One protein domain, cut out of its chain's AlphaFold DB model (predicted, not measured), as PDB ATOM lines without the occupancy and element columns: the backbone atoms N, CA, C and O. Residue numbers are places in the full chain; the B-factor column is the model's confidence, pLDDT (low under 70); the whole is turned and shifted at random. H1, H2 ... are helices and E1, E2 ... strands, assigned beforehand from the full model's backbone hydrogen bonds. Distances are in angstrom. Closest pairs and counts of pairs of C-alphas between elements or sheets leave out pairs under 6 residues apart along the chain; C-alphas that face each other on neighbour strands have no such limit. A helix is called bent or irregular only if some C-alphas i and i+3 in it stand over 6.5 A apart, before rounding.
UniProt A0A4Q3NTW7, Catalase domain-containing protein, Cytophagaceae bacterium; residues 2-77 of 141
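This is residues 2 to 77 of the 141 residues of the protein "Catalase domain-containing protein" of Cytophagaceae bacterium (UniProt A0A4Q3NTW7). One strongly twisted, curled sheet of four antiparallel strands makes the body, with the long strands E2, E3 and E4 side by side and short E1 added along the first part of bent E2. Two long loops, residues 34 to 46 and 55 to 67, lie at opposite ends of the long strands, and the one-turn helix H1 grazes the sheet near E1. The 76 printed residues hold E1, H1, E2, E3 and E4 in that chain order; the sheet's order is E1, E2, E3, E4. The class is mostly strand, though under half of the residues are in named elements. The whole is loose, with a radius of gyration of the C-alphas of 15.4 A and spans of 41 by 29 by 22 A.

E2, residues 23 to 33, is 30.9 A long; E3, residues 47 to 54, 23.0 A; E4, residues 68 to 74, 20.1 A, ending at C-alpha 74 (-135.634, -197.944, 322.631). E1, residues 2 to 6, is 13.3 A long and begins at C-alpha 2 (-124.945, -200.918, 307.132). H1, residues 17 to 20, is 5.6 A long.

E2, E3 and E4 form a meander, each strand the antiparallel neighbour of the one before, in two hairpins. N 30 and O 50 are 2.8 A apart between E2 and E3, and N 51 and O 71 2.8 A between E3 and E4, both within hydrogen-bond range. E2 bends by 54 degrees at residue 26; its residues 23 to 27 pair with E1, with N 4 and O 25 at 2.8 A, and 27 to 33 with E3. E1 and E4 are edge strands and apart. H1 only grazes the sheet with residues 18 to 20; it is too short for an O i to N i+4 pair, and its one O i to N i+3 pair is within range.

The C-alphas farthest apart, those of Asn 9 and Lys 37, are 44.6 A apart. The printed part has no cut. The links E2 to E3 and E3 to E4 are long. Residues 35 to 37 have pLDDT under 70.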
ATOM      1  N   GLY A   2    -124.564-202.153 307.806       95.62
ATOM      2  CA  GLY A   2    -124.945-200.918 307.132       95.62
ATOM      3  C   GLY A   2    -123.842-199.874 307.222       95.62
ATOM      4  O   GLY A   2    -122.752-200.160 307.720       95.62
ATOM      5  N   LYS A   3    -124.152-198.663 306.757       97.50
ATOM      6  CA  LYS A   3    -123.291-197.488 306.890       97.50
ATOM      7  C   LYS A   3    -123.974-196.436 307.758       97.50
ATOM      8  O   LYS A   3    -125.157-196.160 307.568       97.50
ATOM      9  N   PHE A   4    -123.226-195.868 308.695       96.38
ATOM     10  CA  PHE A   4    -123.610-194.700 309.477       96.38
ATOM     11  C   PHE A   4    -122.897-193.479 308.901       96.38
ATOM     12  O   PHE A   4    -121.672-193.481 308.797       96.38
ATOM     13  N   ILE A   5    -123.658-192.463 308.494       96.88
ATOM     14  CA  ILE A   5    -123.123-191.289 307.804       96.88
ATOM     15  C   ILE A   5    -123.215-190.090 308.740       96.88
ATOM     16  O   ILE A   5    -124.306-189.696 309.147       96.88
ATOM     17  N   VAL A   6    -122.062-189.509 309.060       95.81
ATOM     18  CA  VAL A   6    -121.967-188.193 309.692       95.81
ATOM     19  C   VAL A   6    -121.846-187.168 308.574       95.81
ATOM     20  O   VAL A   6    -120.866-187.179 307.824       95.81
ATOM     21  N   HIS A   7    -122.858-186.313 308.448       95.56
ATOM     22  CA  HIS A   7    -122.860-185.221 307.481       95.56
ATOM     23  C   HIS A   7    -121.860-184.131 307.869       95.56
ATOM     24  O   HIS A   7    -121.502-183.972 309.037       95.56
ATOM     25  N   ASP A   8    -121.397-183.389 306.871       95.75
ATOM     26  CA  ASP A   8    -120.624-182.178 307.089       95.75
ATOM     27  C   ASP A   8    -121.513-181.046 307.623       95.75
ATOM     28  O   ASP A   8    -122.741-181.140 307.651       95.75
ATOM     29  N   ASN A   9    -120.872-179.970 308.086       94.62
ATOM     30  CA  ASN A   9    -121.540-178.734 308.510       94.62
ATOM     31  C   ASN A   9    -122.581-178.912 309.631       94.62
ATOM     32  O   ASN A   9    -123.561-178.167 309.699       94.62
ATOM     33  N   LEU A  10    -122.372-179.876 310.536       96.12
ATOM     34  CA  LEU A  10    -123.144-179.931 311.777       96.12
ATOM     35  C   LEU A  10    -122.928-178.633 312.578       96.12
ATOM     36  O   LEU A  10    -121.792-178.155 312.651       96.12
ATOM     37  N   PRO A  11    -123.981-178.074 313.206       96.38
ATOM     38  CA  PRO A  11    -123.829-176.981 314.158       96.38
ATOM     39  C   PRO A  11    -122.730-177.288 315.176       96.38
ATOM     40  O   PRO A  11    -122.632-178.419 315.650       96.38
ATOM     41  N   GLU A  12    -121.931-176.287 315.549       94.69
ATOM     42  CA  GLU A  12    -120.736-176.482 316.388       94.69
ATOM     43  C   GLU A  12    -121.038-177.238 317.694       94.69
ATOM     44  O   GLU A  12    -120.293-178.129 318.096       94.69
ATOM     45  N   HIS A  13    -122.192-176.964 318.309       95.94
ATOM     46  CA  HIS A  13    -122.633-177.637 319.532       95.94
ATOM     47  C   HIS A  13    -122.993-179.127 319.346       95.94
ATOM     48  O   HIS A  13    -123.025-179.859 320.329       95.94
ATOM     49  N   LEU A  14    -123.241-179.587 318.114       95.19
ATOM     50  CA  LEU A  14    -123.486-180.995 317.767       95.19
ATOM     51  C   LEU A  14    -122.233-181.697 317.213       95.19
ATOM     52  O   LEU A  14    -122.173-182.926 317.208       95.19
ATOM     53  N   ALA A  15    -121.223-180.946 316.767       94.56
ATOM     54  CA  ALA A  15    -119.992-181.463 316.165       94.56
ATOM     55  C   ALA A  15    -118.971-181.950 317.218       94.56
ATOM     56  O   ALA A  15    -117.819-181.510 317.262       94.56
ATOM     57  N   GLN A  16    -119.386-182.874 318.088       91.50
ATOM     58  CA  GLN A  16    -118.586-183.388 319.206       91.50
ATOM     59  C   GLN A  16    -118.287-184.886 319.072       91.50
ATOM     60  O   GLN A  16    -119.052-185.640 318.471       91.50
ATOM     61  N   GLY A  17    -117.168-185.342 319.646       89.75
ATOM     62  CA  GLY A  17    -116.780-186.757 319.623       89.75
ATOM     63  C   GLY A  17    -116.731-187.326 318.200       89.75
ATOM     64  O   GLY A  17    -116.101-186.736 317.318       89.75
ATOM     65  N   MET A  18    -117.436-188.440 317.961       90.75
ATOM     66  CA  MET A  18    -117.525-189.063 316.633       90.75
ATOM     67  C   MET A  18    -118.171-188.167 315.562       90.75
ATOM     68  O   MET A  18    -117.938-188.382 314.378       90.75
ATOM     69  N   PHE A  19    -118.941-187.148 315.955       94.06
ATOM     70  CA  PHE A  19    -119.598-186.215 315.034       94.06
ATOM     71  C   PHE A  19    -118.714-185.035 314.626       94.06
ATOM     72  O   PHE A  19    -119.106-184.233 313.784       94.06
ATOM     73  N   LYS A  20    -117.514-184.905 315.207       92.19
ATOM     74  CA  LYS A  20    -116.601-183.788 314.923       92.19
ATOM     75  C   LYS A  20    -116.082-183.789 313.484       92.19
ATOM     76  O   LYS A  20    -115.712-182.739 312.965       92.19
ATOM     77  N   LYS A  21    -115.992-184.964 312.854       91.31
ATOM     78  CA  LYS A  21    -115.524-185.119 311.475       91.31
ATOM     79  C   LYS A  21    -116.605-185.818 310.649       91.31
ATOM     80  O   LYS A  21    -117.076-186.868 311.085       91.31
ATOM     81  N   PRO A  22    -116.977-185.287 309.471       95.19
ATOM     82  CA  PRO A  22    -117.860-186.000 308.561       95.19
ATOM     83  C   PRO A  22    -117.210-187.301 308.090       95.19
ATOM     84  O   PRO A  22    -115.985-187.392 307.968       95.19
ATOM     85  N   GLY A  23    -118.027-188.312 307.812       95.06
ATOM     86  CA  GLY A  23    -117.521-189.633 307.457       95.06
ATOM     87  C   GLY A  23    -118.599-190.697 307.310       95.06
ATOM     88  O   GLY A  23    -119.760-190.497 307.663       95.06
ATOM     89  N   SER A  24    -118.189-191.847 306.777       97.12
ATOM     90  CA  SER A  24    -119.022-193.041 306.641       97.12
ATOM     91  C   SER A  24    -118.389-194.185 307.420       97.12
ATOM     92  O   SER A  24    -117.249-194.565 307.154       97.12
ATOM     93  N   TYR A  25    -119.135-194.725 308.376       96.75
ATOM     94  CA  TYR A  25    -118.670-195.733 309.322       96.75
ATOM     95  C   TYR A  25    -119.439-197.034 309.125       96.75
ATOM     96  O   TYR A  25    -120.647-197.021 308.876       96.75
ATOM     97  N   ASP A  26    -118.757-198.170 309.245       97.25
ATOM     98  CA  ASP A  26    -119.438-199.461 309.294       97.25
ATOM     99  C   ASP A  26    -120.273-199.572 310.569       97.25
ATOM    100  O   ASP A  26    -119.848-199.147 311.644       97.25
ATOM    101  N   VAL A  27    -121.475-200.141 310.447       97.31
ATOM    102  CA  VAL A  27    -122.382-200.326 311.583       97.31
ATOM    103  C   VAL A  27    -123.084-201.681 311.554       97.31
ATOM    104  O   VAL A  27    -123.582-202.155 310.523       97.31
ATOM    105  N   ILE A  28    -123.170-202.297 312.731       96.94
ATOM    106  CA  ILE A  28    -124.061-203.423 313.021       96.94
ATOM    107  C   ILE A  28    -125.226-202.906 313.846       96.94
ATOM    108  O   ILE A  28    -125.021-202.192 314.821       96.94
ATOM    109  N   MET A  29    -126.443-203.311 313.483       95.75
ATOM    110  CA  MET A  29    -127.642-203.023 314.263       95.75
ATOM    111  C   MET A  29    -128.288-204.321 314.736       95.75
ATOM    112  O   MET A  29    -128.400-205.274 313.962       95.75
ATOM    113  N   ARG A  30    -128.744-204.337 315.988       93.88
ATOM    114  CA  ARG A  30    -129.493-205.433 316.603       93.88
ATOM    115  C   ARG A  30    -130.831-204.912 317.108       93.88
ATOM    116  O   ARG A  30    -130.865-204.064 317.995       93.88
ATOM    117  N   TYR A  31    -131.915-205.473 316.586       91.38
ATOM    118  CA  TYR A  31    -133.256-205.293 317.134       91.38
ATOM    119  C   TYR A  31    -133.511-206.334 318.221       91.38
ATOM    120  O   TYR A  31    -133.010-207.457 318.138       91.38
ATOM    121  N   SER A  32    -134.275-205.969 319.245       87.75
ATOM    122  CA  SER A  32    -134.597-206.877 320.345       87.75
ATOM    123  C   SER A  32    -135.948-206.581 320.975       87.75
ATOM    124  O   SER A  32    -136.431-205.449 320.932       87.75
ATOM    125  N   SER A  33    -136.537-207.616 321.563       85.62
ATOM    126  CA  SER A  33    -137.716-207.528 322.421       85.62
ATOM    127  C   SER A  33    -137.285-207.501 323.882       85.62
ATOM    128  O   SER A  33    -136.262-208.091 324.235       85.62
ATOM    129  N   LEU A  34    -138.064-206.818 324.720       75.94
ATOM    130  CA  LEU A  34    -137.855-206.810 326.162       75.94
ATOM    131  C   LEU A  34    -138.273-208.169 326.751       75.94
ATOM    132  O   LEU A  34    -139.355-208.677 326.447       75.94
ATOM    133  N   THR A  35    -137.394-208.760 327.557       67.50
ATOM    134  CA  THR A  35    -137.664-209.936 328.395       67.50
ATOM    135  C   THR A  35    -138.787-209.614 329.387       67.50
ATOM    136  O   THR A  35    -138.960-208.448 329.731       67.50
ATOM    137  N   PRO A  36    -139.602-210.593 329.817       63.28
ATOM    138  CA  PRO A  36    -139.210-211.993 330.026       63.28
ATOM    139  C   PRO A  36    -139.949-213.053 329.197       63.28
ATOM    140  O   PRO A  36    -139.592-214.225 329.254       63.28
ATOM    141  N   LYS A  37    -140.957-212.687 328.399       69.81
ATOM    142  CA  LYS A  37    -141.670-213.654 327.549       69.81
ATOM    143  C   LYS A  37    -141.140-213.619 326.121       69.81
ATOM    144  O   LYS A  37    -140.936-212.550 325.550       69.81
ATOM    145  N   ILE A  38    -140.990-214.799 325.518       78.12
ATOM    146  CA  ILE A  38    -140.838-214.911 324.066       78.12
ATOM    147  C   ILE A  38    -142.172-214.484 323.455       78.12
ATOM    148  O   ILE A  38    -143.177-215.184 323.568       78.12
ATOM    149  N   VAL A  39    -142.182-213.301 322.852       78.81
ATOM    150  CA  VAL A  39    -143.351-212.725 322.187       78.81
ATOM    151  C   VAL A  39    -143.122-212.695 320.679       78.81
ATOM    152  O   VAL A  39    -141.984-212.501 320.249       78.81
ATOM    153  N   PRO A  40    -144.178-212.850 319.858       86.06
ATOM    154  CA  PRO A  40    -144.060-212.658 318.420       86.06
ATOM    155  C   PRO A  40    -143.485-211.277 318.088       86.06
ATOM    156  O   PRO A  40    -143.867-210.278 318.701       86.06
ATOM    157  N   ASP A  41    -142.639-211.188 317.064       85.06
ATOM    158  CA  ASP A  41    -142.008-209.918 316.672       85.06
ATOM    159  C   ASP A  41    -143.027-208.821 316.332       85.06
ATOM    160  O   ASP A  41    -142.778-207.635 316.569       85.06
ATOM    161  N   CYS A  42    -144.195-209.214 315.814       83.62
ATOM    162  CA  CYS A  42    -145.296-208.318 315.474       83.62
ATOM    163  C   CYS A  42    -146.111-207.834 316.683       83.62
ATOM    164  O   CYS A  42    -146.903-206.902 316.528       83.62
ATOM    165  N   ALA A  43    -145.932-208.433 317.866       83.81
ATOM    166  CA  ALA A  43    -146.676-208.059 319.057       83.81
ATOM    167  C   ALA A  43    -146.317-206.629 319.498       83.81
ATOM    168  O   ALA A  43    -145.132-206.277 319.525       83.81
ATOM    169  N   PRO A  44    -147.309-205.806 319.873       81.31
ATOM    170  CA  PRO A  44    -147.057-204.447 320.319       81.31
ATOM    171  C   PRO A  44    -146.383-204.457 321.691       81.31
ATOM    172  O   PRO A  44    -147.000-204.826 322.687       81.31
ATOM    173  N   ALA A  45    -145.112-204.076 321.732       79.88
ATOM    174  CA  ALA A  45    -144.320-203.972 322.951       79.88
ATOM    175  C   ALA A  45    -143.061-203.125 322.685       79.88
ATOM    176  O   ALA A  45    -142.688-202.948 321.517       79.88
ATOM    177  N   PRO A  46    -142.390-202.619 323.739       81.56
ATOM    178  CA  PRO A  46    -141.106-201.940 323.602       81.56
ATOM    179  C   PRO A  46    -140.084-202.790 322.832       81.56
ATOM    180  O   PRO A  46    -140.074-204.028 322.922       81.56
ATOM    181  N   ARG A  47    -139.243-202.128 322.035       87.56
ATOM    182  CA  ARG A  47    -138.194-202.746 321.220       87.56
ATOM    183  C   ARG A  47    -136.902-201.956 321.335       87.56
ATOM    184  O   ARG A  47    -136.841-200.783 320.970       87.56
ATOM    185  N   GLY A  48    -135.851-202.651 321.754       89.62
ATOM    186  CA  GLY A  48    -134.503-202.106 321.799       89.62
ATOM    187  C   GLY A  48    -133.831-202.131 320.429       89.62
ATOM    188  O   GLY A  48    -133.999-203.088 319.665       89.62
ATOM    189  N   ILE A  49    -133.024-201.108 320.150       92.56
ATOM    190  CA  ILE A  49    -132.087-201.052 319.026       92.56
ATOM    191  C   ILE A  49    -130.694-200.810 319.599       92.56
ATOM    192  O   ILE A  49    -130.427-199.760 320.173       92.56
ATOM    193  N   GLY A  50    -129.802-201.781 319.431       95.50
ATOM    194  CA  GLY A  50    -128.373-201.598 319.666       95.50
ATOM    195  C   GLY A  50    -127.660-201.326 318.349       95.50
ATOM    196  O   GLY A  50    -127.878-202.057 317.384       95.50
ATOM    197  N   MET A  51    -126.808-200.308 318.299       95.94
ATOM    198  CA  MET A  51    -125.952-199.995 317.157       95.94
ATOM    199  C   MET A  51    -124.493-200.030 317.600       95.94
ATOM    200  O   MET A  51    -124.118-199.286 318.496       95.94
ATOM    201  N   LYS A  52    -123.671-200.858 316.957       95.44
ATOM    202  CA  LYS A  52    -122.212-200.848 317.118       95.44
ATOM    203  C   LYS A  52    -121.593-200.213 315.885       95.44
ATOM    204  O   LYS A  52    -121.739-200.758 314.789       95.44
ATOM    205  N   ILE A  53    -120.942-199.069 316.068       95.38
ATOM    206  CA  ILE A  53    -120.296-198.287 315.011       95.38
ATOM    207  C   ILE A  53    -118.785-198.507 315.100       95.38
ATOM    208  O   ILE A  53    -118.211-198.405 316.183       95.38
ATOM    209  N   PHE A  54    -118.151-198.821 313.973       94.88
ATOM    210  CA  PHE A  54    -116.737-199.193 313.892       94.88
ATOM    211  C   PHE A  54    -115.868-198.067 313.322       94.88
ATOM    212  O   PHE A  54    -116.339-197.226 312.560       94.88
ATOM    213  N   GLY A  55    -114.572-198.091 313.650       93.00
ATOM    214  CA  GLY A  55    -113.583-197.133 313.147       93.00
ATOM    215  C   GLY A  55    -113.609-195.779 313.863       93.00
ATOM    216  O   GLY A  55    -113.210-194.772 313.282       93.00
ATOM    217  N   ILE A  56    -114.103-195.735 315.103       92.25
ATOM    218  CA  ILE A  56    -114.195-194.501 315.893       92.25
ATOM    219  C   ILE A  56    -112.867-194.231 316.597       92.25
ATOM    220  O   ILE A  56    -112.522-194.896 317.566       92.25
ATOM    221  N   GLU A  57    -112.110-193.253 316.117       87.81
ATOM    222  CA  GLU A  57    -110.841-192.857 316.734       87.81
ATOM    223  C   GLU A  57    -111.062-191.926 317.940       87.81
ATOM    224  O   GLU A  57    -111.968-191.092 317.934       87.81
ATOM    225  N   GLY A  58    -110.197-192.028 318.952       84.38
ATOM    226  CA  GLY A  58    -110.245-191.205 320.165       84.38
ATOM    227  C   GLY A  58    -110.122-192.020 321.450       84.38
ATOM    228  O   GLY A  58    -110.099-193.252 321.428       84.38
ATOM    229  N   GLU A  59    -110.018-191.318 322.575       83.69
ATOM    230  CA  GLU A  59    -110.005-191.941 323.898       83.69
ATOM    231  C   GLU A  59    -111.421-192.376 324.296       83.69
ATOM    232  O   GLU A  59    -112.393-191.643 324.104       83.69
ATOM    233  N   LYS A  60    -111.538-193.586 324.847       83.75
ATOM    234  CA  LYS A  60    -112.802-194.136 325.335       83.75
ATOM    235  C   LYS A  60    -112.841-193.996 326.848       83.75
ATOM    236  O   LYS A  60    -111.898-194.390 327.523       83.75
ATOM    237  N   ILE A  61    -113.958-193.498 327.371       84.75
ATOM    238  CA  ILE A  61    -114.155-193.318 328.817       84.75
ATOM    239  C   ILE A  61    -114.115-194.670 329.552       84.75
ATOM    240  O   ILE A  61    -113.672-194.744 330.693       84.75
ATOM    241  N   TRP A  62    -114.581-195.745 328.903       81.69
ATOM    242  CA  TRP A  62    -114.657-197.077 329.499       81.69
ATOM    243  C   TRP A  62    -114.622-198.200 328.449       81.69
ATOM    244  O   TRP A  62    -115.246-198.094 327.388       81.69
ATOM    245  N   GLY A  63    -113.962-199.312 328.783       76.56
ATOM    246  CA  GLY A  63    -113.984-200.568 328.025       76.56
ATOM    247  C   GLY A  63    -112.769-200.817 327.122       76.56
ATOM    248  O   GLY A  63    -112.116-199.894 326.644       76.56
ATOM    249  N   GLU A  64    -112.495-202.099 326.869       75.00
ATOM    250  CA  GLU A  64    -111.320-202.569 326.115       75.00
ATOM    251  C   GLU A  64    -111.551-202.688 324.599       75.00
ATOM    252  O   GLU A  64    -110.585-202.752 323.840       75.00
ATOM    253  N   ASP A  65    -112.812-202.699 324.144       75.75
ATOM    254  CA  ASP A  65    -113.168-202.713 322.716       75.75
ATOM    255  C   ASP A  65    -112.821-201.354 322.091       75.75
ATOM    256  O   ASP A  65    -113.570-200.370 322.202       75.75
ATOM    257  N   LYS A  66    -111.613-201.295 321.523       76.62
ATOM    258  CA  LYS A  66    -111.026-200.099 320.922       76.62
ATOM    259  C   LYS A  66    -111.628-199.858 319.541       76.62
ATOM    260  O   LYS A  66    -111.909-200.781 318.788       76.62
ATOM    261  N   LYS A  67    -111.737-198.580 319.181       91.44
ATOM    262  CA  LYS A  67    -112.227-198.105 317.880       91.44
ATOM    263  C   LYS A  67    -113.699-198.385 317.573       91.44
ATOM    264  O   LYS A  67    -114.089-198.432 316.405       91.44
ATOM    265  N   THR A  68    -114.527-198.537 318.602       92.88
ATOM    266  CA  THR A  68    -115.977-198.692 318.457       92.88
ATOM    267  C   THR A  68    -116.739-197.718 319.345       92.88
ATOM    268  O   THR A  68    -116.258-197.304 320.404       92.88
ATOM    269  N   GLN A  69    -117.958-197.382 318.927       92.00
ATOM    270  CA  GLN A  69    -118.935-196.700 319.766       92.00
ATOM    271  C   GLN A  69    -120.277-197.423 319.687       92.00
ATOM    272  O   GLN A  69    -120.808-197.655 318.598       92.00
ATOM    273  N   ASP A  70    -120.816-197.762 320.857       92.44
ATOM    274  CA  ASP A  70    -122.083-198.470 320.992       92.44
ATOM    275  C   ASP A  70    -123.179-197.489 321.399       92.44
ATOM    276  O   ASP A  70    -123.012-196.705 322.332       92.44
ATOM    277  N   TRP A  71    -124.300-197.542 320.691       92.75
ATOM    278  CA  TRP A  71    -125.481-196.736 320.956       92.75
ATOM    279  C   TRP A  71    -126.661-197.651 321.240       92.75
ATOM    280  O   TRP A  71    -126.956-198.562 320.464       92.75
ATOM    281  N   THR A  72    -127.344-197.405 322.348       92.12
ATOM    282  CA  THR A  72    -128.502-198.183 322.778       92.12
ATOM    283  C   THR A  72    -129.729-197.287 322.807       92.12
ATOM    284  O   THR A  72    -129.750-196.232 323.431       92.12
ATOM    285  N   PHE A  73    -130.766-197.715 322.098       91.00
ATOM    286  CA  PHE A  73    -132.021-196.992 321.969       91.00
ATOM    287  C   PHE A  73    -133.196-197.905 322.289       91.00
ATOM    288  O   PHE A  73    -133.105-199.130 322.182       91.00
ATOM    289  N   ASN A  74    -134.334-197.291 322.590       88.19
ATOM    290  CA  ASN A  74    -135.634-197.944 322.631       88.19
ATOM    291  C   ASN A  74    -136.582-197.192 321.686       88.19
ATOM    292  O   ASN A  74    -136.464-195.980 321.518       88.19
ATOM    293  N   ASN A  75    -137.535-197.886 321.071       85.94
ATOM    294  CA  ASN A  75    -138.581-197.263 320.251       85.94
ATOM    295  C   ASN A  75    -139.720-196.658 321.092       85.94
ATOM    296  O   ASN A  75    -140.824-196.443 320.584       85.94
ATOM    297  N   TYR A  76    -139.465-196.448 322.378       83.38
ATOM    298  CA  TYR A  76    -140.445-196.074 323.374       83.38
ATOM    299  C   TYR A  76    -140.241-194.613 323.775       83.38
ATOM    300  O   TYR A  76    -139.102-194.218 324.023       83.38
ATOM    301  N   PRO A  77    -141.301-193.787 323.806       83.06
ATOM    302  CA  PRO A  77    -141.162-192.341 323.983       83.06
ATOM    303  C   PRO A  77    -140.928-191.924 325.441       83.06
ATOM    304  O   PRO A  77    -140.821-190.734 325.720       83.06
TER     305      PRO A  77